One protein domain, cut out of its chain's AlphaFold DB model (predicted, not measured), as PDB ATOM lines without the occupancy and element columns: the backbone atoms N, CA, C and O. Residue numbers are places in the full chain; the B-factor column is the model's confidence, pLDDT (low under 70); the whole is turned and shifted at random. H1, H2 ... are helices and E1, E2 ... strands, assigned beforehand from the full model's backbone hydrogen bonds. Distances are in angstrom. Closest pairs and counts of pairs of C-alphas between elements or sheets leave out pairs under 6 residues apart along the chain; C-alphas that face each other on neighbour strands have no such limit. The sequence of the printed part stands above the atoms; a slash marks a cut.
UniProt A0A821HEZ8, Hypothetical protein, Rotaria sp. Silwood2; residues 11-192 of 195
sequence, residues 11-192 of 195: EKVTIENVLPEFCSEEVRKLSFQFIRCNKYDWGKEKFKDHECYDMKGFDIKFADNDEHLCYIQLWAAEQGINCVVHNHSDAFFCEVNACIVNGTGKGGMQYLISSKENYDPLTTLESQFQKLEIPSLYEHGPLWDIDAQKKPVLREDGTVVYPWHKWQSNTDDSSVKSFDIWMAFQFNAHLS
ATOM      1  N   GLU A  11     -34.862  16.582  36.125       93.50
ATOM      2  CA  GLU A  11     -33.865  17.125  35.201       93.50
ATOM      3  C   GLU A  11     -32.465  16.530  35.412       93.50
ATOM      4  O   GLU A  11     -31.616  16.618  34.526       93.50
ATOM      5  N   LYS A  12     -32.211  15.904  36.571       93.69
ATOM      6  CA  LYS A  12     -30.980  15.138  36.827       93.69
ATOM      7  C   LYS A  12     -31.008  13.735  36.216       93.69
ATOM      8  O   LYS A  12     -29.970  13.074  36.193       93.69
ATOM      9  N   VAL A  13     -32.163  13.277  35.741       93.69
ATOM     10  CA  VAL A  13     -32.327  11.989  35.064       93.69
ATOM     11  C   VAL A  13     -32.177  12.215  33.564       93.69
ATOM     12  O   VAL A  13     -33.108  12.618  32.869       93.69
ATOM     13  N   THR A  14     -30.972  11.973  33.058       92.88
ATOM     14  CA  THR A  14     -30.665  12.087  31.630       92.88
ATOM     15  C   THR A  14     -31.044  10.805  30.897       92.88
ATOM     16  O   THR A  14     -30.619   9.719  31.292       92.88
ATOM     17  N   ILE A  15     -31.804  10.934  29.809       94.75
ATOM     18  CA  ILE A  15     -32.165   9.818  28.931       94.75
ATOM     19  C   ILE A  15     -31.391   9.949  27.624       94.75
ATOM     20  O   ILE A  15     -31.479  10.969  26.941       94.75
ATOM     21  N   GLU A  16     -30.644   8.906  27.273       95.00
ATOM     22  CA  GLU A  16     -29.829   8.869  26.060       95.00
ATOM     23  C   GLU A  16     -30.248   7.706  25.163       95.00
ATOM     24  O   GLU A  16     -30.474   6.583  25.618       95.00
ATOM     25  N   ASN A  17     -30.346   7.980  23.864       95.56
ATOM     26  CA  ASN A  17     -30.588   6.952  22.865       95.56
ATOM     27  C   ASN A  17     -29.279   6.201  22.593       95.56
ATOM     28  O   ASN A  17     -28.348   6.747  22.006       95.56
ATOM     29  N   VAL A  18     -29.226   4.944  23.027       96.12
ATOM     30  CA  VAL A  18     -28.037   4.082  22.930       96.12
ATOM     31  C   VAL A  18     -28.119   3.082  21.773       96.12
ATOM     32  O   VAL A  18     -27.411   2.074  21.767       96.12
ATOM     33  N   LEU A  19     -29.002   3.318  20.796       96.12
ATOM     34  CA  LEU A  19     -29.171   2.390  19.685       96.12
ATOM     35  C   LEU A  19     -27.909   2.318  18.804       96.12
ATOM     36  O   LEU A  19     -27.340   3.348  18.429       96.12
ATOM     37  N   PRO A  20     -27.481   1.101  18.434       96.75
ATOM     38  CA  PRO A  20     -26.244   0.868  17.696       96.75
ATOM     39  C   PRO A  20     -26.339   1.325  16.238       96.75
ATOM     40  O   PRO A  20     -27.422   1.416  15.669       96.75
ATOM     41  N   GLU A  21     -25.189   1.542  15.592       96.62
ATOM     42  CA  GLU A  21     -25.095   2.105  14.231       96.62
ATOM     43  C   GLU A  21     -25.846   1.325  13.143       96.62
ATOM     44  O   GLU A  21     -26.203   1.912  12.124       96.62
ATOM     45  N   PHE A  22     -26.106   0.029  13.349       96.25
ATOM     46  CA  PHE A  22     -26.884  -0.775  12.406       96.25
ATOM     47  C   PHE A  22     -28.384  -0.438  12.416       96.25
ATOM     48  O   PHE A  22     -29.099  -0.808  11.484       96.25
ATOM     49  N   CYS A  23     -28.879   0.248  13.451       97.12
ATOM     50  CA  CYS A  23     -30.229   0.794  13.473       97.12
ATOM     51  C   CYS A  23     -30.331   2.004  12.534       97.12
ATOM     52  O   CYS A  23     -29.368   2.757  12.343       97.12
ATOM     53  N   SER A  24     -31.524   2.223  11.974       97.06
ATOM     54  CA  SER A  24     -31.756   3.347  11.068       97.06
ATOM     55  C   SER A  24     -31.412   4.681  11.737       97.06
ATOM     56  O   SER A  24     -31.617   4.888  12.935       97.06
ATOM     57  N   GLU A  25     -30.874   5.607  10.944       96.69
ATOM     58  CA  GLU A  25     -30.505   6.938  11.427       96.69
ATOM     59  C   GLU A  25     -31.707   7.684  12.023       96.69
ATOM     60  O   GLU A  25     -31.557   8.392  13.013       96.69
ATOM     61  N   GLU A  26     -32.899   7.486  11.457       96.56
ATOM     62  CA  GLU A  26     -34.151   8.052  11.963       96.56
ATOM     63  C   GLU A  26     -34.420   7.634  13.413       96.56
ATOM     64  O   GLU A  26     -34.622   8.491  14.269       96.56
ATOM     65  N   VAL A  27     -34.335   6.335  13.716       94.69
ATOM     66  CA  VAL A  27     -34.602   5.819  15.066       94.69
ATOM     67  C   VAL A  27     -33.485   6.222  16.036       94.69
ATOM     68  O   VAL A  27     -33.763   6.568  17.181       94.69
ATOM     69  N   ARG A  28     -32.222   6.268  15.587       96.44
ATOM     70  CA  ARG A  28     -31.092   6.751  16.410       96.44
ATOM     71  C   ARG A  28     -31.169   8.241  16.756       96.44
ATOM     72  O   ARG A  28     -30.558   8.667  17.729       96.44
ATOM     73  N   LYS A  29     -31.898   9.037  15.969       96.12
ATOM     74  CA  LYS A  29     -32.121  10.471  16.220       96.12
ATOM     75  C   LYS A  29     -33.315  10.756  17.128       96.12
ATOM     76  O   LYS A  29     -33.508  11.914  17.499       96.12
ATOM     77  N   LEU A  30     -34.110   9.745  17.481       95.44
ATOM     78  CA  LEU A  30     -35.198   9.918  18.438       95.44
ATOM     79  C   LEU A  30     -34.638  10.317  19.802       95.44
ATOM     80  O   LEU A  30     -33.668   9.725  20.284       95.44
ATOM     81  N   SER A  31     -35.283  11.299  20.422       94.81
ATOM     82  CA  SER A  31     -35.060  11.680  21.810       94.81
ATOM     83  C   SER A  31     -36.265  11.284  22.653       94.81
ATOM     84  O   SER A  31     -37.415  11.366  22.219       94.81
ATOM     85  N   PHE A  32     -35.983  10.866  23.880       95.06
ATOM     86  CA  PHE A  32     -36.986  10.492  24.864       95.06
ATOM     87  C   PHE A  32     -36.815  11.399  26.074       95.06
ATOM     88  O   PHE A  32     -35.694  11.725  26.462       95.06
ATOM     89  N   GLN A  33     -37.928  11.853  26.637       95.31
ATOM     90  CA  GLN A  33     -37.922  12.750  27.783       95.31
ATOM     91  C   GLN A  33     -39.129  12.468  28.665       95.31
ATOM     92  O   GLN A  33     -40.206  12.132  28.171       95.31
ATOM     93  N   PHE A  34     -38.951  12.676  29.963       97.81
ATOM     94  CA  PHE A  34     -40.056  12.726  30.901       97.81
ATOM     95  C   PHE A  34     -40.903  13.972  30.642       97.81
ATOM     96  O   PHE A  34     -40.424  15.105  30.696       97.81
ATOM     97  N   ILE A  35     -42.186  13.760  30.368       97.06
ATOM     98  CA  ILE A  35     -43.186  14.805  30.192       97.06
ATOM     99  C   ILE A  35     -44.089  14.784  31.417       97.06
ATOM    100  O   ILE A  35     -44.628  13.748  31.800       97.06
ATOM    101  N   ARG A  36     -44.273  15.947  32.046       97.62
ATOM    102  CA  ARG A  36     -45.143  16.062  33.218       97.62
ATOM    103  C   ARG A  36     -46.573  15.656  32.861       97.62
ATOM    104  O   ARG A  36     -47.135  16.164  31.891       97.62
ATOM    105  N   CYS A  37     -47.192  14.817  33.685       97.38
ATOM    106  CA  CYS A  37     -48.507  14.231  33.427       97.38
ATOM    107  C   CYS A  37     -49.617  15.280  33.248       97.38
ATOM    108  O   CYS A  37     -50.579  15.054  32.519       97.38
ATOM    109  N   ASN A  38     -49.465  16.472  33.840       96.81
ATOM    110  CA  ASN A  38     -50.405  17.585  33.661       96.81
ATOM    111  C   ASN A  38     -50.393  18.221  32.256       96.81
ATOM    112  O   ASN A  38     -51.217  19.088  31.962       96.81
ATOM    113  N   LYS A  39     -49.460  17.817  31.388       97.19
ATOM    114  CA  LYS A  39     -49.437  18.203  29.973       97.19
ATOM    115  C   LYS A  39     -50.364  17.347  29.117       97.19
ATOM    116  O   LYS A  39     -50.659  17.749  27.996       97.19
ATOM    117  N   TYR A  40     -50.832  16.213  29.632       94.56
ATOM    118  CA  TYR A  40     -51.800  15.361  28.952       94.56
ATOM    119  C   TYR A  40     -53.224  15.670  29.400       94.56
ATOM    120  O   TYR A  40     -53.462  15.973  30.569       94.56
ATOM    121  N   ASP A  41     -54.189  15.508  28.494       94.62
ATOM    122  CA  ASP A  41     -55.604  15.765  28.787       94.62
ATOM    123  C   ASP A  41     -56.120  14.928  29.967       94.62
ATOM    124  O   ASP A  41     -56.841  15.438  30.824       94.62
ATOM    125  N   TRP A  42     -55.684  13.668  30.075       90.69
ATOM    126  CA  TRP A  42     -56.070  12.765  31.166       90.69
ATOM    127  C   TRP A  42     -55.478  13.151  32.532       90.69
ATOM    128  O   TRP A  42     -56.016  12.753  33.571       90.69
ATOM    129  N   GLY A  43     -54.375  13.906  32.542       93.38
ATOM    130  CA  GLY A  43     -53.611  14.246  33.741       93.38
ATOM    131  C   GLY A  43     -53.663  15.723  34.132       93.38
ATOM    132  O   GLY A  43     -53.241  16.068  35.235       93.38
ATOM    133  N   LYS A  44     -54.198  16.594  33.268       93.81
ATOM    134  CA  LYS A  44     -54.159  18.058  33.404       93.81
ATOM    135  C   LYS A  44     -54.591  18.569  34.775       93.81
ATOM    136  O   LYS A  44     -53.834  19.287  35.419       93.81
ATOM    137  N   GLU A  45     -55.778  18.176  35.226       93.69
ATOM    138  CA  GLU A  45     -56.296  18.594  36.533       93.69
ATOM    139  C   GLU A  45     -55.763  17.709  37.668       93.69
ATOM    140  O   GLU A  45     -55.460  18.206  38.748       93.69
ATOM    141  N   LYS A  46     -55.575  16.406  37.415       91.81
ATOM    142  CA  LYS A  46     -55.153  15.424  38.431       91.81
ATOM    143  C   LYS A  46     -53.730  15.657  38.941       91.81
ATOM    144  O   LYS A  46     -53.447  15.365  40.095       91.81
ATOM    145  N   PHE A  47     -52.843  16.174  38.091       94.00
ATOM    146  CA  PHE A  47     -51.418  16.353  38.389       94.00
ATOM    147  C   PHE A  47     -50.958  17.808  38.280       94.00
ATOM    148  O   PHE A  47     -49.756  18.068  38.197       94.00
ATOM    149  N   LYS A  48     -51.891  18.769  38.251       93.12
ATOM    150  CA  LYS A  48     -51.595  20.191  38.019       93.12
ATOM    151  C   LYS A  48     -50.452  20.703  38.897       93.12
ATOM    152  O   LYS A  48     -49.520  21.305  38.366       93.12
ATOM    153  N   ASP A  49     -50.501  20.364  40.182       92.38
ATOM    154  CA  ASP A  49     -49.558  20.814  41.211       92.38
ATOM    155  C   ASP A  49     -48.609  19.694  41.678       92.38
ATOM    156  O   ASP A  49     -47.930  19.827  42.694       92.38
ATOM    157  N   HIS A  50     -48.531  18.589  40.927       93.19
ATOM    158  CA  HIS A  50     -47.747  17.406  41.289       93.19
ATOM    159  C   HIS A  50     -46.630  17.125  40.290       93.19
ATOM    160  O   HIS A  50     -46.813  17.249  39.075       93.19
ATOM    161  N   GLU A  51     -45.469  16.747  40.808       95.69
ATOM    162  CA  GLU A  51     -44.307  16.309  40.038       95.69
ATOM    163  C   GLU A  51     -44.466  14.816  39.710       95.69
ATOM    164  O   GLU A  51     -43.881  13.941  40.343       95.69
ATOM    165  N   CYS A  52     -45.338  14.533  38.742       97.38
ATOM    166  CA  CYS A  52     -45.577  13.207  38.176       97.38
ATOM    167  C   CYS A  52     -45.305  13.278  36.675       97.38
ATOM    168  O   CYS A  52     -45.776  14.207  36.010       97.38
ATOM    169  N   TYR A  53     -44.545  12.326  36.157       98.12
ATOM    170  CA  TYR A  53     -44.005  12.327  34.809       98.12
ATOM    171  C   TYR A  53     -44.211  10.977  34.137       98.12
ATOM    172  O   TYR A  53     -44.097   9.934  34.778       98.12
ATOM    173  N   ASP A  54     -44.431  11.030  32.832       97.88
ATOM    174  CA  ASP A  54     -44.483   9.883  31.936       97.88
ATOM    175  C   ASP A  54     -43.458  10.083  30.816       97.88
ATOM    176  O   ASP A  54     -43.290  11.185  30.285       97.88
ATOM    177  N   MET A  55     -42.775   9.008  30.457       97.81
ATOM    178  CA  MET A  55     -41.963   8.910  29.259       97.81
ATOM    179  C   MET A  55     -42.504   7.755  28.422       97.81
ATOM    180  O   MET A  55     -42.213   6.581  28.679       97.81
ATOM    181  N   LYS A  56     -43.238   8.120  27.367       94.94
ATOM    182  CA  LYS A  56     -43.658   7.186  26.323       94.94
ATOM    183  C   LYS A  56     -42.451   6.441  25.773       94.94
ATOM    184  O   LYS A  56     -41.394   7.039  25.563       94.94
ATOM    185  N   GLY A  57     -42.626   5.151  25.533       92.19
ATOM    186  CA  GLY A  57     -41.510   4.278  25.226       92.19
ATOM    187  C   GLY A  57     -41.743   3.447  23.981       92.19
ATOM    188  O   GLY A  57     -41.897   3.977  22.881       92.19
ATOM    189  N   PHE A  58     -41.661   2.140  24.161       96.44
ATOM    190  CA  PHE A  58     -41.255   1.208  23.128       96.44
ATOM    191  C   PHE A  58     -42.294   0.115  22.976       96.44
ATOM    192  O   PHE A  58     -42.651  -0.551  23.944       96.44
ATOM    193  N   ASP A  59     -42.748  -0.073  21.745       97.25
ATOM    194  CA  ASP A  59     -43.611  -1.184  21.388       97.25
ATOM    195  C   ASP A  59     -42.751  -2.379  20.961       97.25
ATOM    196  O   ASP A  59     -41.963  -2.279  20.016       97.25
ATOM    197  N   ILE A  60     -42.846  -3.483  21.700       97.75
ATOM    198  CA  ILE A  60     -42.076  -4.702  21.460       97.75
ATOM    199  C   ILE A  60     -43.000  -5.737  20.838       97.75
ATOM    200  O   ILE A  60     -44.019  -6.119  21.416       97.75
ATOM    201  N   LYS A  61     -42.594  -6.232  19.671       97.69
ATOM    202  CA  LYS A  61     -43.365  -7.171  18.862       97.69
ATOM    203  C   LYS A  61     -42.517  -8.342  18.397       97.69
ATOM    204  O   LYS A  61     -41.290  -8.242  18.308       97.69
ATOM    205  N   PHE A  62     -43.178  -9.438  18.057       96.62
ATOM    206  CA  PHE A  62     -42.527 -10.568  17.406       96.62
ATOM    207  C   PHE A  62     -42.190 -10.230  15.949       96.62
ATOM    208  O   PHE A  62     -43.016  -9.720  15.196       96.62
ATOM    209  N   ALA A  63     -40.950 -10.505  15.542       96.50
ATOM    210  CA  ALA A  63     -40.442 -10.102  14.230       96.50
ATOM    211  C   ALA A  63     -41.038 -10.899  13.054       96.50
ATOM    212  O   ALA A  63     -40.946 -10.461  11.909       96.50
ATOM    213  N   ASP A  64     -41.597 -12.079  13.313       97.12
ATOM    214  CA  ASP A  64     -42.134 -12.992  12.304       97.12
ATOM    215  C   ASP A  64     -43.607 -12.730  11.966       97.12
ATOM    216  O   ASP A  64     -44.016 -12.984  10.831       97.12
ATOM    217  N   ASN A  65     -44.397 -12.211  12.910       95.75
ATOM    218  CA  ASN A  65     -45.836 -12.005  12.727       95.75
ATOM    219  C   ASN A  65     -46.359 -10.615  13.154       95.75
ATOM    220  O   ASN A  65     -47.558 -10.376  13.028       95.75
ATOM    221  N   ASP A  66     -45.489  -9.709  13.623       95.25
ATOM    222  CA  ASP A  66     -45.832  -8.371  14.144       95.25
ATOM    223  C   ASP A  66     -46.829  -8.395  15.323       95.25
ATOM    224  O   ASP A  66     -47.464  -7.388  15.646       95.25
ATOM    225  N   GLU A  67     -46.984  -9.541  15.990       96.00
ATOM    226  CA  GLU A  67     -47.843  -9.663  17.159       96.00
ATOM    227  C   GLU A  67     -47.265  -8.859  18.327       96.00
ATOM    228  O   GLU A  67     -46.066  -8.921  18.625       96.00
ATOM    229  N   HIS A  68     -48.141  -8.110  19.002       95.69
ATOM    230  CA  HIS A  68     -47.807  -7.358  20.208       95.69
ATOM    231  C   HIS A  68     -47.334  -8.297  21.314       95.69
ATOM    232  O   HIS A  68     -48.097  -9.161  21.757       95.69
ATOM    233  N   LEU A  69     -46.108  -8.095  21.794       96.38
ATOM    234  CA  LEU A  69     -45.609  -8.767  22.988       96.38
ATOM    235  C   LEU A  69     -45.844  -7.889  24.216       96.38
ATOM    236  O   LEU A  69     -46.486  -8.324  25.175       96.38
ATOM    237  N   CYS A  70     -45.300  -6.671  24.206       97.50
ATOM    238  CA  CYS A  70     -45.328  -5.777  25.357       97.50
ATOM    239  C   CYS A  70     -45.055  -4.329  24.951       97.50
ATOM    240  O   CYS A  70     -44.150  -4.068  24.162       97.50
ATOM    241  N   TYR A  71     -45.793  -3.387  25.537       98.38
ATOM    242  CA  TYR A  71     -45.456  -1.967  25.465       98.38
ATOM    243  C   TYR A  71     -44.737  -1.555  26.749       98.38
ATOM    244  O   TYR A  71     -45.188  -1.869  27.851       98.38
ATOM    245  N   ILE A  72     -43.614  -0.858  26.607       98.44
ATOM    246  CA  ILE A  72     -42.781  -0.412  27.720       98.44
ATOM    247  C   ILE A  72     -42.833   1.106  27.790       98.44
ATOM    248  O   ILE A  72     -42.545   1.784  26.808       98.44
ATOM    249  N   GLN A  73     -43.120   1.649  28.966       97.88
ATOM    250  CA  GLN A  73     -43.009   3.081  29.250       97.88
ATOM    251  C   GLN A  73     -42.391   3.305  30.624       97.88
ATOM    252  O   GLN A  73     -42.326   2.383  31.440       97.88
ATOM    253  N   LEU A  74     -41.898   4.513  30.871       98.44
ATOM    254  CA  LEU A  74     -41.303   4.876  32.151       98.44
ATOM    255  C   LEU A  74     -42.133   5.952  32.827       98.44
ATOM    256  O   LEU A  74     -42.698   6.829  32.183       98.44
ATOM    257  N   TRP A  75     -42.108   5.924  34.146       98.44
ATOM    258  CA  TRP A  75     -42.781   6.890  34.986       98.44
ATOM    259  C   TRP A  75     -41.824   7.418  36.042       98.44
ATOM    260  O   TRP A  75     -40.893   6.721  36.457       98.44
ATOM    261  N   ALA A  76     -42.073   8.645  36.487       97.88
ATOM    262  CA  ALA A  76     -41.412   9.194  37.655       97.88
ATOM    263  C   ALA A  76     -42.385   9.997  38.518       97.88
ATOM    264  O   ALA A  76     -43.218  10.741  38.002       97.88
ATOM    265  N   ALA A  77     -42.267   9.874  39.836       97.38
ATOM    266  CA  ALA A  77     -43.119  10.578  40.787       97.38
ATOM    267  C   ALA A  77     -42.299  11.090  41.968       97.38
ATOM    268  O   ALA A  77     -41.540  10.335  42.573       97.38
ATOM    269  N   GLU A  78     -42.456  12.370  42.304       95.38
ATOM    270  CA  GLU A  78     -41.914  12.934  43.541       95.38
ATOM    271  C   GLU A  78     -42.525  12.236  44.763       95.38
ATOM    272  O   GLU A  78     -43.660  11.772  44.719       95.38
ATOM    273  N   GLN A  79     -41.784  12.192  45.869       92.38
ATOM    274  CA  GLN A  79     -42.251  11.682  47.155       92.38
ATOM    275  C   GLN A  79     -43.633  12.223  47.574       92.38
ATOM    276  O   GLN A  79     -43.925  13.415  47.473       92.38
ATOM    277  N   GLY A  80     -44.478  11.335  48.101       91.31
ATOM    278  CA  GLY A  80     -45.838  11.634  48.561       91.31
ATOM    279  C   GLY A  80     -46.907  11.719  47.466       91.31
ATOM    280  O   GLY A  80     -48.091  11.856  47.778       91.31
ATOM    281  N   ILE A  81     -46.538  11.601  46.193       93.38
ATOM    282  CA  ILE A  81     -47.472  11.584  45.069       93.38
ATOM    283  C   ILE A  81     -48.183  10.232  44.928       93.38
ATOM    284  O   ILE A  81     -47.565   9.164  44.887       93.38
ATOM    285  N   ASN A  82     -49.509  10.323  44.798       92.31
ATOM    286  CA  ASN A  82     -50.416   9.268  44.360       92.31
ATOM    287  C   ASN A  82     -50.552   9.334  42.828       92.31
ATOM    288  O   ASN A  82     -51.033  10.337  42.296       92.31
ATOM    289  N   CYS A  83     -50.186   8.267  42.117       94.12
ATOM    290  CA  CYS A  83     -50.260   8.194  40.653       94.12
ATOM    291  C   CYS A  83     -51.654   7.820  40.115       94.12
ATOM    292  O   CYS A  83     -51.763   7.245  39.039       94.12
ATOM    293  N   VAL A  84     -52.706   8.221  40.835       92.75
ATOM    294  CA  VAL A  84     -54.134   8.028  40.545       92.75
ATOM    295  C   VAL A  84     -54.579   6.570  40.640       92.75
ATOM    296  O   VAL A  84     -54.004   5.669  40.042       92.75
ATOM    297  N   VAL A  85     -55.671   6.345  41.371       95.50
ATOM    298  CA  VAL A  85     -56.304   5.028  41.490       95.50
ATOM    299  C   VAL A  85     -57.039   4.680  40.192       95.50
ATOM    300  O   VAL A  85     -57.840   5.477  39.699       95.50
ATOM    301  N   HIS A  86     -56.766   3.500  39.639       95.69
ATOM    302  CA  HIS A  86     -57.345   2.999  38.388       95.69
ATOM    303  C   HIS A  86     -57.419   1.459  38.379       95.69
ATOM    304  O   HIS A  86     -56.993   0.813  39.333       95.69
ATOM    305  N   ASN A  87     -58.025   0.862  37.345       96.44
ATOM    306  CA  ASN A  87     -58.219  -0.595  37.242       96.44
ATOM    307  C   ASN A  87     -58.177  -1.143  35.795       96.44
ATOM    308  O   ASN A  87     -58.663  -2.251  35.545       96.44
ATOM    309  N   HIS A  88     -57.660  -0.351  34.849       96.19
ATOM    310  CA  HIS A  88     -57.524  -0.696  33.429       96.19
ATOM    311  C   HIS A  88     -58.805  -1.220  32.752       96.19
ATOM    312  O   HIS A  88     -58.745  -2.080  31.878       96.19
ATOM    313  N   SER A  89     -59.988  -0.729  33.133       94.88
ATOM    314  CA  SER A  89     -61.240  -1.085  32.440       94.88
ATOM    315  C   SER A  89     -61.353  -0.519  31.020       94.88
ATOM    316  O   SER A  89     -62.339  -0.760  30.338       94.88
ATOM    317  N   ASP A  90     -60.388   0.284  30.589       92.94
ATOM    318  CA  ASP A  90     -60.328   0.958  29.296       92.94
ATOM    319  C   ASP A  90     -59.282   0.354  28.343       92.94
ATOM    320  O   ASP A  90     -59.203   0.776  27.188       92.94
ATOM    321  N   ALA A  91     -58.494  -0.629  28.791       93.25
ATOM    322  CA  ALA A  91     -57.410  -1.205  28.002       93.25
ATOM    323  C   ALA A  91     -57.166  -2.696  28.291       93.25
ATOM    324  O   ALA A  91     -57.435  -3.211  29.374       93.25
ATOM    325  N   PHE A  92     -56.637  -3.408  27.293       95.00
ATOM    326  CA  PHE A  92     -56.370  -4.844  27.361       95.00
ATOM    327  C   PHE A  92     -54.869  -5.127  27.485       95.00
ATOM    328  O   PHE A  92     -54.162  -5.168  26.479       95.00
ATOM    329  N   PHE A  93     -54.381  -5.324  28.712       97.06
ATOM    330  CA  PHE A  93     -53.006  -5.754  28.981       97.06
ATOM    331  C   PHE A  93     -52.818  -6.294  30.408       97.06
ATOM    332  O   PHE A  93     -53.617  -6.046  31.317       97.06
ATOM    333  N   CYS A  94     -51.710  -7.004  30.602       97.88
ATOM    334  CA  CYS A  94     -51.177  -7.414  31.897       97.88
ATOM    335  C   CYS A  94     -49.979  -6.520  32.262       97.88
ATOM    336  O   CYS A  94     -48.963  -6.578  31.576       97.88
ATOM    337  N   GLU A  95     -50.093  -5.677  33.293       97.94
ATOM    338  CA  GLU A  95     -49.063  -4.708  33.681       97.94
ATOM    339  C   GLU A  95     -48.219  -5.191  34.862       97.94
ATOM    340  O   GLU A  95     -48.731  -5.456  35.951       97.94
ATOM    341  N   VAL A  96     -46.906  -5.241  34.649       97.94
ATOM    342  CA  VAL A  96     -45.908  -5.401  35.711       97.94
ATOM    343  C   VAL A  96     -45.035  -4.157  35.758       97.94
ATOM    344  O   VAL A  96     -44.554  -3.689  34.724       97.94
ATOM    345  N   ASN A  97     -44.798  -3.634  36.957       98.69
ATOM    346  CA  ASN A  97     -43.880  -2.530  37.172       98.69
ATOM    347  C   ASN A  97     -42.544  -3.011  37.748       98.69
ATOM    348  O   ASN A  97     -42.503  -3.762  38.725       98.69
ATOM    349  N   ALA A  98     -41.451  -2.505  37.177       98.44
ATOM    350  CA  ALA A  98     -40.100  -2.676  37.702       98.44
ATOM    351  C   ALA A  98     -39.563  -1.331  38.193       98.44
ATOM    352  O   ALA A  98     -39.419  -0.382  37.419       98.44
ATOM    353  N   CYS A  99     -39.265  -1.236  39.484       98.25
ATOM    354  CA  CYS A  99     -38.699  -0.039  40.083       98.25
ATOM    355  C   CYS A  99     -37.220   0.085  39.705       98.25
ATOM    356  O   CYS A  99     -36.421  -0.794  40.016       98.25
ATOM    357  N   ILE A 100     -36.831   1.192  39.075       97.12
ATOM    358  CA  ILE A 100     -35.423   1.519  38.815       97.12
ATOM    359  C   ILE A 100     -34.839   2.201  40.054       97.12
ATOM    360  O   ILE A 100     -33.799   1.791  40.568       97.12
ATOM    361  N   VAL A 101     -35.539   3.220  40.555       96.19
ATOM    362  CA  VAL A 101     -35.172   3.983  41.750       96.19
ATOM    363  C   VAL A 101     -36.396   4.162  42.627       96.19
ATOM    364  O   VAL A 101     -37.447   4.575  42.154       96.19
ATOM    365  N   ASN A 102     -36.242   3.884  43.916       95.56
ATOM    366  CA  ASN A 102     -37.243   4.152  44.936       95.56
ATOM    367  C   ASN A 102     -36.692   5.261  45.833       95.56
ATOM    368  O   ASN A 102     -35.822   5.004  46.669       95.56
ATOM    369  N   GLY A 103     -37.146   6.495  45.626       93.19
ATOM    370  CA  GLY A 103     -36.519   7.701  46.172       93.19
ATOM    371  C   GLY A 103     -36.500   7.742  47.701       93.19
ATOM    372  O   GLY A 103     -35.560   8.267  48.303       93.19
ATOM    373  N   THR A 104     -37.504   7.120  48.319       92.19
ATOM    374  CA  THR A 104     -37.646   6.987  49.780       92.19
ATOM    375  C   THR A 104     -37.329   5.580  50.294       92.19
ATOM    376  O   THR A 104     -37.305   5.348  51.504       92.19
ATOM    377  N   GLY A 105     -37.124   4.620  49.389       91.75
ATOM    378  CA  GLY A 105     -37.012   3.194  49.693       91.75
ATOM    379  C   GLY A 105     -38.324   2.519  50.112       91.75
ATOM    380  O   GLY A 105     -38.290   1.346  50.469       91.75
ATOM    381  N   LYS A 106     -39.455   3.237  50.099       94.06
ATOM    382  CA  LYS A 106     -40.762   2.747  50.568       94.06
ATOM    383  C   LYS A 106     -41.925   3.035  49.607       94.06
ATOM    384  O   LYS A 106     -43.083   2.870  49.986       94.06
ATOM    385  N   GLY A 107     -41.640   3.525  48.403       96.00
ATOM    386  CA  GLY A 107     -42.623   3.613  47.322       96.00
ATOM    387  C   GLY A 107     -43.007   2.232  46.780       96.00
ATOM    388  O   GLY A 107     -42.316   1.238  47.033       96.00
ATOM    389  N   GLY A 108     -44.103   2.163  46.034       97.81
ATOM    390  CA  GLY A 108     -44.530   0.936  45.366       97.81
ATOM    391  C   GLY A 108     -46.023   0.919  45.066       97.81
ATOM    392  O   GLY A 108     -46.675   1.963  45.017       97.81
ATOM    393  N   MET A 109     -46.574  -0.278  44.882       98.25
ATOM    394  CA  MET A 109     -47.976  -0.456  44.518       98.25
ATOM    395  C   MET A 109     -48.882  -0.455  45.744       98.25
ATOM    396  O   MET A 109     -48.559  -1.003  46.800       98.25
ATOM    397  N   GLN A 110     -50.061   0.131  45.586       97.62
ATOM    398  CA  GLN A 110     -51.163   0.013  46.526       97.62
ATOM    399  C   GLN A 110     -52.405  -0.472  45.798       97.62
ATOM    400  O   GLN A 110     -52.706   0.036  44.722       97.62
ATOM    401  N   TYR A 111     -53.128  -1.429  46.375       97.56
ATOM    402  CA  TYR A 111     -54.295  -2.043  45.739       97.56
ATOM    403  C   TYR A 111     -55.377  -2.426  46.753       97.56
ATOM    404  O   TYR A 111     -55.077  -2.739  47.906       97.56
ATOM    405  N   LEU A 112     -56.641  -2.397  46.331       96.19
ATOM    406  CA  LEU A 112     -57.746  -2.970  47.102       96.19
ATOM    407  C   LEU A 112     -57.656  -4.501  47.098       96.19
ATOM    408  O   LEU A 112     -57.255  -5.100  46.104       96.19
ATOM    409  N   ILE A 113     -58.038  -5.140  48.207       85.19
ATOM    410  CA  ILE A 113     -57.823  -6.584  48.441       85.19
ATOM    411  C   ILE A 113     -58.540  -7.449  47.402       85.19
ATOM    412  O   ILE A 113     -58.100  -8.554  47.091       85.19
ATOM    413  N   SER A 114     -59.660  -6.955  46.883       84.31
ATOM    414  CA  SER A 114     -60.502  -7.681  45.949       84.31
ATOM    415  C   SER A 114     -60.825  -6.827  44.731       84.31
ATOM    416  O   SER A 114     -61.241  -5.674  44.851       84.31
ATOM    417  N   SER A 115     -60.735  -7.439  43.551       80.62
ATOM    418  CA  SER A 115     -61.191  -6.876  42.273       80.62
ATOM    419  C   SER A 115     -62.684  -6.545  42.223       80.62
ATOM    420  O   SER A 115     -63.133  -5.794  41.359       80.62
ATOM    421  N   LYS A 116     -63.457  -7.088  43.168       83.94
ATOM    422  CA  LYS A 116     -64.896  -6.845  43.322       83.94
ATOM    423  C   LYS A 116     -65.209  -5.649  44.217       83.94
ATOM    424  O   LYS A 116     -66.380  -5.306  44.363       83.94
ATOM    425  N   GLU A 117     -64.210  -5.063  44.873       84.88
ATOM    426  CA  GLU A 117     -64.424  -3.866  45.679       84.88
ATOM    427  C   GLU A 117     -64.672  -2.657  44.777       84.88
ATOM    428  O   GLU A 117     -63.969  -2.420  43.794       84.88
ATOM    429  N   ASN A 118     -65.687  -1.874  45.133       87.88
ATOM    430  CA  ASN A 118     -65.927  -0.596  44.487       87.88
ATOM    431  C   ASN A 118     -64.959   0.439  45.052       87.88
ATOM    432  O   ASN A 118     -64.801   0.551  46.268       87.88
ATOM    433  N   TYR A 119     -64.368   1.226  44.163       93.25
ATOM    434  CA  TYR A 119     -63.645   2.429  44.529       93.25
ATOM    435  C   TYR A 119     -64.555   3.638  44.369       93.25
ATOM    436  O   TYR A 119     -65.184   3.830  43.327       93.25
ATOM    437  N   ASP A 120     -64.585   4.462  45.402       93.12
ATOM    438  CA  ASP A 120     -65.173   5.788  45.375       93.12
ATOM    439  C   ASP A 120     -64.140   6.756  45.967       93.12
ATOM    440  O   ASP A 120     -63.795   6.633  47.146       93.12
ATOM    441  N   PRO A 121     -63.640   7.731  45.186       89.62
ATOM    442  CA  PRO A 121     -62.617   8.667  45.648       89.62
ATOM    443  C   PRO A 121     -63.042   9.498  46.868       89.62
ATOM    444  O   PRO A 121     -62.179  10.081  47.521       89.62
ATOM    445  N   LEU A 122     -64.342   9.582  47.179       92.62
ATOM    446  CA  LEU A 122     -64.860  10.331  48.326       92.62
ATOM    447  C   LEU A 122     -64.971   9.497  49.605       92.62
ATOM    448  O   LEU A 122     -65.009  10.071  50.695       92.62
ATOM    449  N   THR A 123     -65.071   8.172  49.492       93.56
ATOM    450  CA  THR A 123     -65.404   7.303  50.633       93.56
ATOM    451  C   THR A 123     -64.412   6.170  50.863       93.56
ATOM    452  O   THR A 123     -64.315   5.686  51.992       93.56
ATOM    453  N   THR A 124     -63.638   5.767  49.854       93.62
ATOM    454  CA  THR A 124     -62.589   4.759  50.020       93.62
ATOM    455  C   THR A 124     -61.414   5.337  50.808       93.62
ATOM    456  O   THR A 124     -60.762   6.289  50.383       93.62
ATOM    457  N   LEU A 125     -61.130   4.743  51.966       92.38
ATOM    458  CA  LEU A 125     -60.050   5.160  52.855       92.38
ATOM    459  C   LEU A 125     -58.712   4.548  52.427       92.38
ATOM    460  O   LEU A 125     -58.644   3.382  52.045       92.38
ATOM    461  N   GLU A 126     -57.617   5.287  52.611       90.12
ATOM    462  CA  GLU A 126     -56.250   4.795  52.362       90.12
ATOM    463  C   GLU A 126     -55.914   3.518  53.157       90.12
ATOM    464  O   GLU A 126     -55.129   2.690  52.705       90.12
ATOM    465  N   SER A 127     -56.542   3.301  54.321       92.44
ATOM    466  CA  SER A 127     -56.366   2.083  55.125       92.44
ATOM    467  C   SER A 127     -56.971   0.821  54.502       92.44
ATOM    468  O   SER A 127     -56.708  -0.272  54.998       92.44
ATOM    469  N   GLN A 128     -57.790   0.956  53.456       93.88
ATOM    470  CA  GLN A 128     -58.348  -0.177  52.712       93.88
ATOM    471  C   GLN A 128     -57.380  -0.713  51.654       93.88
ATOM    472  O   GLN A 128     -57.543  -1.842  51.198       93.88
ATOM    473  N   PHE A 129     -56.363   0.066  51.279       95.81
ATOM    474  CA  PHE A 129     -55.350  -0.380  50.336       95.81
ATOM    475  C   PHE A 129     -54.295  -1.238  51.038       95.81
ATOM    476  O   PHE A 129     -53.693  -0.836  52.039       95.81
ATOM    477  N   GLN A 130     -54.012  -2.408  50.470       96.50
ATOM    478  CA  GLN A 130     -52.790  -3.142  50.766       96.50
ATOM    479  C   GLN A 130     -51.602  -2.441  50.123       96.50
ATOM    480  O   GLN A 130     -51.708  -1.901  49.026       96.50
ATOM    481  N   LYS A 131     -50.469  -2.456  50.825       96.25
ATOM    482  CA  LYS A 131     -49.222  -1.841  50.374       96.25
ATOM    483  C   LYS A 131     -48.237  -2.925  49.970       96.25
ATOM    484  O   LYS A 131     -47.979  -3.841  50.747       96.25
ATOM    485  N   LEU A 132     -47.671  -2.774  48.785       97.50
ATOM    486  CA  LEU A 132     -46.580  -3.577  48.268       97.50
ATOM    487  C   LEU A 132     -45.419  -2.639  47.945       97.50
ATOM    488  O   LEU A 132     -45.398  -1.996  46.899       97.50
ATOM    489  N   GLU A 133     -44.475  -2.536  48.877       97.62
ATOM    490  CA  GLU A 133     -43.232  -1.798  48.650       97.62
ATOM    491  C   GLU A 133     -42.412  -2.507  47.568       97.62
ATOM    492  O   GLU A 133     -42.274  -3.733  47.589       97.62
ATOM    493  N   ILE A 134     -41.864  -1.739  46.626       97.69
ATOM    494  CA  ILE A 134     -41.045  -2.271  45.532       97.69
ATOM    495  C   ILE A 134     -39.676  -1.599  45.612       97.69
ATOM    496  O   ILE A 134     -39.533  -0.459  45.167       97.69
ATOM    497  N   PRO A 135     -38.664  -2.254  46.208       95.94
ATOM    498  CA  PRO A 135     -37.337  -1.669  46.340       95.94
ATOM    499  C   PRO A 135     -36.709  -1.344  44.978       95.94
ATOM    500  O   PRO A 135     -37.113  -1.864  43.942       95.94
ATOM    501  N   SER A 136     -35.674  -0.503  44.979       96.38
ATOM    502  CA  SER A 136     -34.934  -0.207  43.745       96.38
ATOM    503  C   SER A 136     -34.356  -1.480  43.139       96.38
ATOM    504  O   SER A 136     -33.736  -2.266  43.855       96.38
ATOM    505  N   LEU A 137     -34.511  -1.633  41.826       96.38
ATOM    506  CA  LEU A 137     -34.116  -2.799  41.034       96.38
ATOM    507  C   LEU A 137     -34.932  -4.072  41.321       96.38
ATOM    508  O   LEU A 137     -34.453  -5.175  41.067       96.38
ATOM    509  N   TYR A 138     -36.156  -3.924  41.835       97.88
ATOM    510  CA  TYR A 138     -37.120  -5.015  41.990       97.88
ATOM    511  C   TYR A 138     -38.346  -4.773  41.112       97.88
ATOM    512  O   TYR A 138     -38.717  -3.636  40.824       97.88
ATOM    513  N   GLU A 139     -39.003  -5.860  40.734       98.19
ATOM    514  CA  GLU A 139     -40.326  -5.863  40.114       98.19
ATOM    515  C   GLU A 139     -41.348  -6.517  41.047       98.19
ATOM    516  O   GLU A 139     -40.981  -7.235  41.983       98.19
ATOM    517  N   HIS A 140     -42.633  -6.269  40.803       97.81
ATOM    518  CA  HIS A 140     -43.710  -6.967  41.502       97.81
ATOM    519  C   HIS A 140     -44.347  -8.060  40.640       97.81
ATOM    520  O   HIS A 140     -44.262  -8.051  39.418       97.81
ATOM    521  N   GLY A 141     -45.022  -9.008  41.291       96.19
ATOM    522  CA  GLY A 141     -45.843  -9.998  40.599       96.19
ATOM    523  C   GLY A 141     -47.205  -9.441  40.157       96.19
ATOM    524  O   GLY A 141     -47.561  -8.316  40.501       96.19
ATOM    525  N   PRO A 142     -48.004 -10.237  39.439       96.00
ATOM    526  CA  PRO A 142     -49.333  -9.850  38.970       96.00
ATOM    527  C   PRO A 142     -50.250  -9.298  40.068       96.00
ATOM    528  O   PRO A 142     -50.362  -9.891  41.140       96.00
ATOM    529  N   LEU A 143     -50.934  -8.189  39.769       96.44
ATOM    530  CA  LEU A 143     -52.006  -7.640  40.614       96.44
ATOM    531  C   LEU A 143     -53.409  -7.959  40.080       96.44
ATOM    532  O   LEU A 143     -54.383  -7.799  40.808       96.44
ATOM    533  N   TRP A 144     -53.522  -8.375  38.817       96.56
ATOM    534  CA  TRP A 144     -54.796  -8.758  38.213       96.56
ATOM    535  C   TRP A 144     -55.287 -10.116  38.721       96.56
ATOM    536  O   TRP A 144     -54.515 -10.947  39.208       96.56
ATOM    537  N   ASP A 145     -56.585 -10.358  38.559       95.56
ATOM    538  CA  ASP A 145     -57.195 -11.635  38.908       95.56
ATOM    539  C   ASP A 145     -56.719 -12.742  37.965       95.56
ATOM    540  O   ASP A 145     -56.697 -12.590  36.741       95.56
ATOM    541  N   ILE A 146     -56.391 -13.897  38.541       95.00
ATOM    542  CA  ILE A 146     -55.886 -15.062  37.815       95.00
ATOM    543  C   ILE A 146     -56.814 -16.247  38.064       95.00
ATOM    544  O   ILE A 146     -57.167 -16.546  39.208       95.00
ATOM    545  N   ASP A 147     -57.198 -16.938  36.996       94.12
ATOM    546  CA  ASP A 147     -58.052 -18.117  37.077       94.12
ATOM    547  C   ASP A 147     -57.293 -19.379  37.539       94.12
ATOM    548  O   ASP A 147     -56.072 -19.410  37.734       94.12
ATOM    549  N   ALA A 148     -58.030 -20.478  37.708       94.38
ATOM    550  CA  ALA A 148     -57.452 -21.761  38.113       94.38
ATOM    551  C   ALA A 148     -56.496 -22.367  37.062       94.38
ATOM    552  O   ALA A 148     -55.749 -23.292  37.383       94.38
ATOM    553  N   GLN A 149     -56.508 -21.864  35.825       92.69
ATOM    554  CA  GLN A 149     -55.621 -22.248  34.726       92.69
ATOM    555  C   GLN A 149     -54.427 -21.291  34.580       92.69
ATOM    556  O   GLN A 149     -53.690 -21.400  33.601       92.69
ATOM    557  N   LYS A 150     -54.211 -20.395  35.553       93.56
ATOM    558  CA  LYS A 150     -53.120 -19.410  35.573       93.56
ATOM    559  C   LYS A 150     -53.202 -18.355  34.469       93.56
ATOM    560  O   LYS A 150     -52.178 -17.780  34.096       93.56
ATOM    561  N   LYS A 151     -54.409 -18.074  33.973       94.94
ATOM    562  CA  LYS A 151     -54.669 -17.039  32.967       94.94
ATOM    563  C   LYS A 151     -55.328 -15.801  33.584       94.94
ATOM    564  O   LYS A 151     -56.021 -15.935  34.594       94.94
ATOM    565  N   PRO A 152     -55.149 -14.610  32.989       96.44
ATOM    566  CA  PRO A 152     -55.857 -13.407  33.400       96.44
ATOM    567  C   PRO A 152     -57.370 -13.592  33.281       96.44
ATOM    568  O   PRO A 152     -57.873 -14.036  32.246       96.44
ATOM    569  N   VAL A 153     -58.103 -13.226  34.331       96.31
ATOM    570  CA  VAL A 153     -59.565 -13.151  34.287       96.31
ATOM    571  C   VAL A 153     -59.966 -11.931  33.464       96.31
ATOM    572  O   VAL A 153     -59.425 -10.841  33.652       96.31
ATOM    573  N   LEU A 154     -60.927 -12.108  32.557       96.25
ATOM    574  CA  LEU A 154     -61.423 -11.046  31.683       96.25
ATOM    575  C   LEU A 154     -62.808 -10.562  32.129       96.25
ATOM    576  O   LEU A 154     -63.630 -11.347  32.608       96.25
ATOM    577  N   ARG A 155     -63.066  -9.265  31.951       95.50
ATOM    578  CA  ARG A 155     -64.398  -8.654  32.030       95.50
ATOM    579  C   ARG A 155     -65.241  -9.077  30.825       95.50
ATOM    580  O   ARG A 155     -64.733  -9.621  29.848       95.50
ATOM    581  N   GLU A 156     -66.538  -8.774  30.875       95.38
ATOM    582  CA  GLU A 156     -67.456  -9.030  29.754       95.38
ATOM    583  C   GLU A 156     -67.051  -8.287  28.469       95.38
ATOM    584  O   GLU A 156     -67.282  -8.790  27.373       95.38
ATOM    585  N   ASP A 157     -66.407  -7.122  28.600       94.56
ATOM    586  CA  ASP A 157     -65.872  -6.334  27.480       94.56
ATOM    587  C   ASP A 157     -64.508  -6.828  26.960       94.56
ATOM    588  O   ASP A 157     -63.974  -6.277  25.999       94.56
ATOM    589  N   GLY A 158     -63.950  -7.876  27.572       94.50
ATOM    590  CA  GLY A 158     -62.670  -8.472  27.209       94.50
ATOM    591  C   GLY A 158     -61.452  -7.874  27.913       94.50
ATOM    592  O   GLY A 158     -60.385  -8.471  27.811       94.50
ATOM    593  N   THR A 159     -61.568  -6.766  28.653       96.75
ATOM    594  CA  THR A 159     -60.442  -6.181  29.412       96.75
ATOM    595  C   THR A 159     -60.043  -7.050  30.608       96.75
ATOM    596  O   THR A 159     -60.855  -7.798  31.150       96.75
ATOM    597  N   VAL A 160     -58.788  -6.961  31.052       97.12
ATOM    598  CA  VAL A 160     -58.288  -7.756  32.188       97.12
ATOM    599  C   VAL A 160     -58.834  -7.210  33.508       97.12
ATOM    600  O   VAL A 160     -58.809  -6.003  33.746       97.12
ATOM    601  N   VAL A 161     -59.310  -8.089  34.389       97.12
ATOM    602  CA  VAL A 161     -59.842  -7.725  35.708       97.12
ATOM    603  C   VAL A 161     -58.703  -7.371  36.664       97.12
ATOM    604  O   VAL A 161     -57.936  -8.238  37.072       97.12
ATOM    605  N   TYR A 162     -58.648  -6.106  37.083       97.38
ATOM    606  CA  TYR A 162     -57.776  -5.639  38.163       97.38
ATOM    607  C   TYR A 162     -58.590  -5.171  39.371       97.38
ATOM    608  O   TYR A 162     -59.669  -4.593  39.188       97.38
ATOM    609  N   PRO A 163     -58.047  -5.306  40.595       97.38
ATOM    610  CA  PRO A 163     -58.439  -4.435  41.690       97.38
ATOM    611  C   PRO A 163     -58.095  -2.984  41.379       97.38
ATOM    612  O   PRO A 163     -57.219  -2.681  40.569       97.38
ATOM    613  N   TRP A 164     -58.777  -2.068  42.056       97.94
ATOM    614  CA  TRP A 164     -58.371  -0.672  42.045       97.94
ATOM    615  C   TRP A 164     -56.995  -0.539  42.682       97.94
ATOM    616  O   TRP A 164     -56.790  -0.976  43.816       97.94
ATOM    617  N   HIS A 165     -56.061   0.047  41.948       98.06
ATOM    618  CA  HIS A 165     -54.669   0.139  42.350       98.06
ATOM    619  C   HIS A 165     -54.020   1.437  41.871       98.06
ATOM    620  O   HIS A 165     -54.593   2.189  41.082       98.06
ATOM    621  N   LYS A 166     -52.838   1.727  42.412       97.25
ATOM    622  CA  LYS A 166     -52.013   2.898  42.096       97.25
ATOM    623  C   LYS A 166     -50.551   2.623  42.434       97.25
ATOM    624  O   LYS A 166     -50.271   1.862  43.361       97.25
ATOM    625  N   TRP A 167     -49.638   3.337  41.782       98.12
ATOM    626  CA  TRP A 167     -48.335   3.611  42.387       98.12
ATOM    627  C   TRP A 167     -48.496   4.697  43.454       98.12
ATOM    628  O   TRP A 167     -49.131   5.733  43.220       98.12
ATOM    629  N   GLN A 168     -47.919   4.473  44.627       97.12
ATOM    630  CA  GLN A 168     -47.844   5.448  45.703       97.12
ATOM    631  C   GLN A 168     -46.382   5.638  46.088       97.12
ATOM    632  O   GLN A 168     -45.765   4.755  46.688       97.12
ATOM    633  N   SER A 169     -45.855   6.825  45.808       93.19
ATOM    634  CA  SER A 169     -44.581   7.231  46.395       93.19
ATOM    635  C   SER A 169     -44.794   7.566  47.871       93.19
ATOM    636  O   SER A 169     -45.818   8.142  48.268       93.19
ATOM    637  N   ASN A 170     -43.854   7.152  48.716       90.50
ATOM    638  CA  ASN A 170     -43.946   7.413  50.148       90.50
ATOM    639  C   ASN A 170     -43.418   8.814  50.482       90.50
ATOM    640  O   ASN A 170     -42.730   9.435  49.679       90.50
ATOM    641  N   THR A 171     -43.733   9.299  51.675       85.19
ATOM    642  CA  THR A 171     -43.103  10.470  52.285       85.19
ATOM    643  C   THR A 171     -42.055  10.009  53.295       85.19
ATOM    644  O   THR A 171     -42.314   9.081  54.066       85.19
ATOM    645  N   ASP A 172     -40.895  10.659  53.337       80.00
ATOM    646  CA  ASP A 172     -39.972  10.591  54.472       80.00
ATOM    647  C   ASP A 172     -39.976  11.936  55.229       80.00
ATOM    648  O   ASP A 172     -40.495  12.937  54.738       80.00
ATOM    649  N   ASP A 173     -39.412  11.973  56.441       76.44
ATOM    650  CA  ASP A 173     -39.257  13.221  57.212       76.44
ATOM    651  C   ASP A 173     -38.164  14.143  56.619       76.44
ATOM    652  O   ASP A 173     -37.770  15.142  57.227       76.44
ATOM    653  N   SER A 174     -37.619  13.801  55.446       74.75
ATOM    654  CA  SER A 174     -36.560  14.561  54.800       74.75
ATOM    655  C   SER A 174     -37.148  15.739  54.033       74.75
ATOM    656  O   SER A 174     -38.076  15.606  53.238       74.75
ATOM    657  N   SER A 175     -36.533  16.908  54.196       70.81
ATOM    658  CA  SER A 175     -36.802  18.068  53.340       70.81
ATOM    659  C   SER A 175     -36.208  17.924  51.934       70.81
ATOM    660  O   SER A 175     -36.428  18.781  51.077       70.81
ATOM    661  N   VAL A 176     -35.431  16.864  51.689       79.56
ATOM    662  CA  VAL A 176     -34.808  16.593  50.395       79.56
ATOM    663  C   VAL A 176     -35.833  15.922  49.495       79.56
ATOM    664  O   VAL A 176     -36.295  14.827  49.796       79.56
ATOM    665  N   LYS A 177     -36.150  16.541  48.358       86.56
ATOM    666  CA  LYS A 177     -36.995  15.911  47.341       86.56
ATOM    667  C   LYS A 177     -36.388  14.583  46.891       86.56
ATOM    668  O   LYS A 177     -35.166  14.413  46.858       86.56
ATOM    669  N   SER A 178     -37.242  13.629  46.567       92.69
ATOM    670  CA  SER A 178     -36.827  12.361  45.987       92.69
ATOM    671  C   SER A 178     -37.853  11.895  44.970       92.69
ATOM    672  O   SER A 178     -39.038  12.187  45.125       92.69
ATOM    673  N   PHE A 179     -37.390  11.208  43.930       96.19
ATOM    674  CA  PHE A 179     -38.244  10.630  42.903       96.19
ATOM    675  C   PHE A 179     -38.198   9.109  42.960       96.19
ATOM    676  O   PHE A 179     -37.118   8.514  43.012       96.19
ATOM    677  N   ASP A 180     -39.374   8.500  42.888       97.44
ATOM    678  CA  ASP A 180     -39.512   7.138  42.397       97.44
ATOM    679  C   ASP A 180     -39.440   7.164  40.870       97.44
ATOM    680  O   ASP A 180     -40.008   8.057  40.239       97.44
ATOM    681  N   ILE A 181     -38.750   6.192  40.280       97.94
ATOM    682  CA  ILE A 181     -38.640   5.986  38.836       97.94
ATOM    683  C   ILE A 181     -38.867   4.504  38.573       97.94
ATOM    684  O   ILE A 181     -38.165   3.658  39.136       97.94
ATOM    685  N   TRP A 182     -39.822   4.177  37.712       98.44
ATOM    686  CA  TRP A 182     -40.149   2.794  37.388       98.44
ATOM    687  C   TRP A 182     -40.506   2.626  35.916       98.44
ATOM    688  O   TRP A 182     -40.849   3.579  35.217       98.44
ATOM    689  N   MET A 183     -40.404   1.390  35.449       98.50
ATOM    690  CA  MET A 183     -40.882   0.954  34.144       98.50
ATOM    691  C   MET A 183     -42.235   0.279  34.315       98.50
ATOM    692  O   MET A 183     -42.429  -0.467  35.271       98.50
ATOM    693  N   ALA A 184     -43.148   0.509  33.381       98.44
ATOM    694  CA  ALA A 184     -44.365  -0.268  33.209       98.44
ATOM    695  C   ALA A 184     -44.213  -1.155  31.973       98.44
ATOM    696  O   ALA A 184     -43.940  -0.650  30.882       98.44
ATOM    697  N   PHE A 185     -44.389  -2.459  32.158       98.44
ATOM    698  CA  PHE A 185     -44.418  -3.461  31.101       98.44
ATOM    699  C   PHE A 185     -45.862  -3.905  30.900       98.44
ATOM    700  O   PHE A 185     -46.416  -4.598  31.748       98.44
ATOM    701  N   GLN A 186     -46.468  -3.500  29.789       98.00
ATOM    702  CA  GLN A 186     -47.854  -3.794  29.436       98.00
ATOM    703  C   GLN A 186     -47.895  -4.950  28.438       98.00
ATOM    704  O   GLN A 186     -47.884  -4.753  27.218       98.00
ATOM    705  N   PHE A 187     -47.900  -6.168  28.974       97.75
ATOM    706  CA  PHE A 187     -47.889  -7.403  28.203       97.75
ATOM    707  C   PHE A 187     -49.233  -7.670  27.531       97.75
ATOM    708  O   PHE A 187     -50.302  -7.396  28.086       97.75
ATOM    709  N   ASN A 188     -49.183  -8.299  26.360       95.69
ATOM    710  CA  ASN A 188     -50.360  -8.892  25.743       95.69
ATOM    711  C   ASN A 188     -50.951  -9.970  26.669       95.69
ATOM    712  O   ASN A 188     -50.320 -10.993  26.959       95.69
ATOM    713  N   ALA A 189     -52.184  -9.754  27.130       94.19
ATOM    714  CA  ALA A 189     -52.809 -10.626  28.118       94.19
ATOM    715  C   ALA A 189     -53.124 -12.032  27.572       94.19
ATOM    716  O   ALA A 189     -53.214 -12.979  28.350       94.19
ATOM    717  N   HIS A 190     -53.207 -12.217  26.248       91.44
ATOM    718  CA  HIS A 190     -53.352 -13.551  25.647       91.44
ATOM    719  C   HIS A 190     -52.102 -14.422  25.805       91.44
ATOM    720  O   HIS A 190     -52.210 -15.647  25.856       91.44
ATOM    721  N   LEU A 191     -50.931 -13.790  25.894       88.25
ATOM    722  CA  LEU A 191     -49.637 -14.452  26.059       88.25
ATOM    723  C   LEU A 191     -49.228 -14.567  27.531       88.25
ATOM    724  O   LEU A 191     -48.248 -15.231  27.863       88.25
ATOM    725  N   SER A 192     -49.979 -13.919  28.420       81.81
ATOM    726  CA  SER A 192     -49.682 -13.858  29.842       81.81
ATOM    727  C   SER A 192     -50.229 -15.107  30.531       81.81
ATOM    728  O   SER A 192     -51.427 -15.227  30.765       81.81
TER     729      SER A 192
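This is residues 11 to 192 of the 195 residues of the protein "Hypothetical protein" of Rotaria sp. Silwood2 (UniProt A0A821HEZ8). With little regular structure, the domain is a twisted four-stranded sheet, E1 E2 E7 E3, and a smaller sheet, E5 E4 E6, amid long loops; both are antiparallel. Residues 21 to 26, partly in H1, stick out. The 182 printed residues, mostly strand in class with 56 in named elements, run H1, then E1 to E7; compact, radius of gyration of the C-alphas 17.5 A, spans 53 by 48 by 31 A.

H1 is residues 25 to 28, from C-alpha 25 at (-30.505, 6.938, 11.427). E1 is 52 to 61, 28.2 A; E2 68 to 78, 31.5 A; E3 94 to 101; E4 108 to 112; E5 129 to 133; E6 165 to 168; E7 179 to 187, ending at (-47.889, -7.403, 28.203).

H1, too short for any O i to N i+4 pair, is on neither sheet. Within hydrogen-bond range are N 53 and O 76 of hairpin E1 and E2, 2.8 A; N 75 and O 182 of E2 and E7, 2.9 A; N 96 and O 185 of E3 and E7, 3.0 A; N 109 and O 132 of hairpin E4 and E5, 2.9 A; N 110 and O 166 of E4 and E6, 2.8 A. The closest C-alphas of E3 and E4, Cys 99 and Gly 108, are 7.9 A apart.

The printed part has no cut; the C-alphas farthest apart, Phe 22 and Thr 123, are 54.9 A apart. The longest link, E5 to E6, has 31 residues. No printed residue is under 70 in pLDDT.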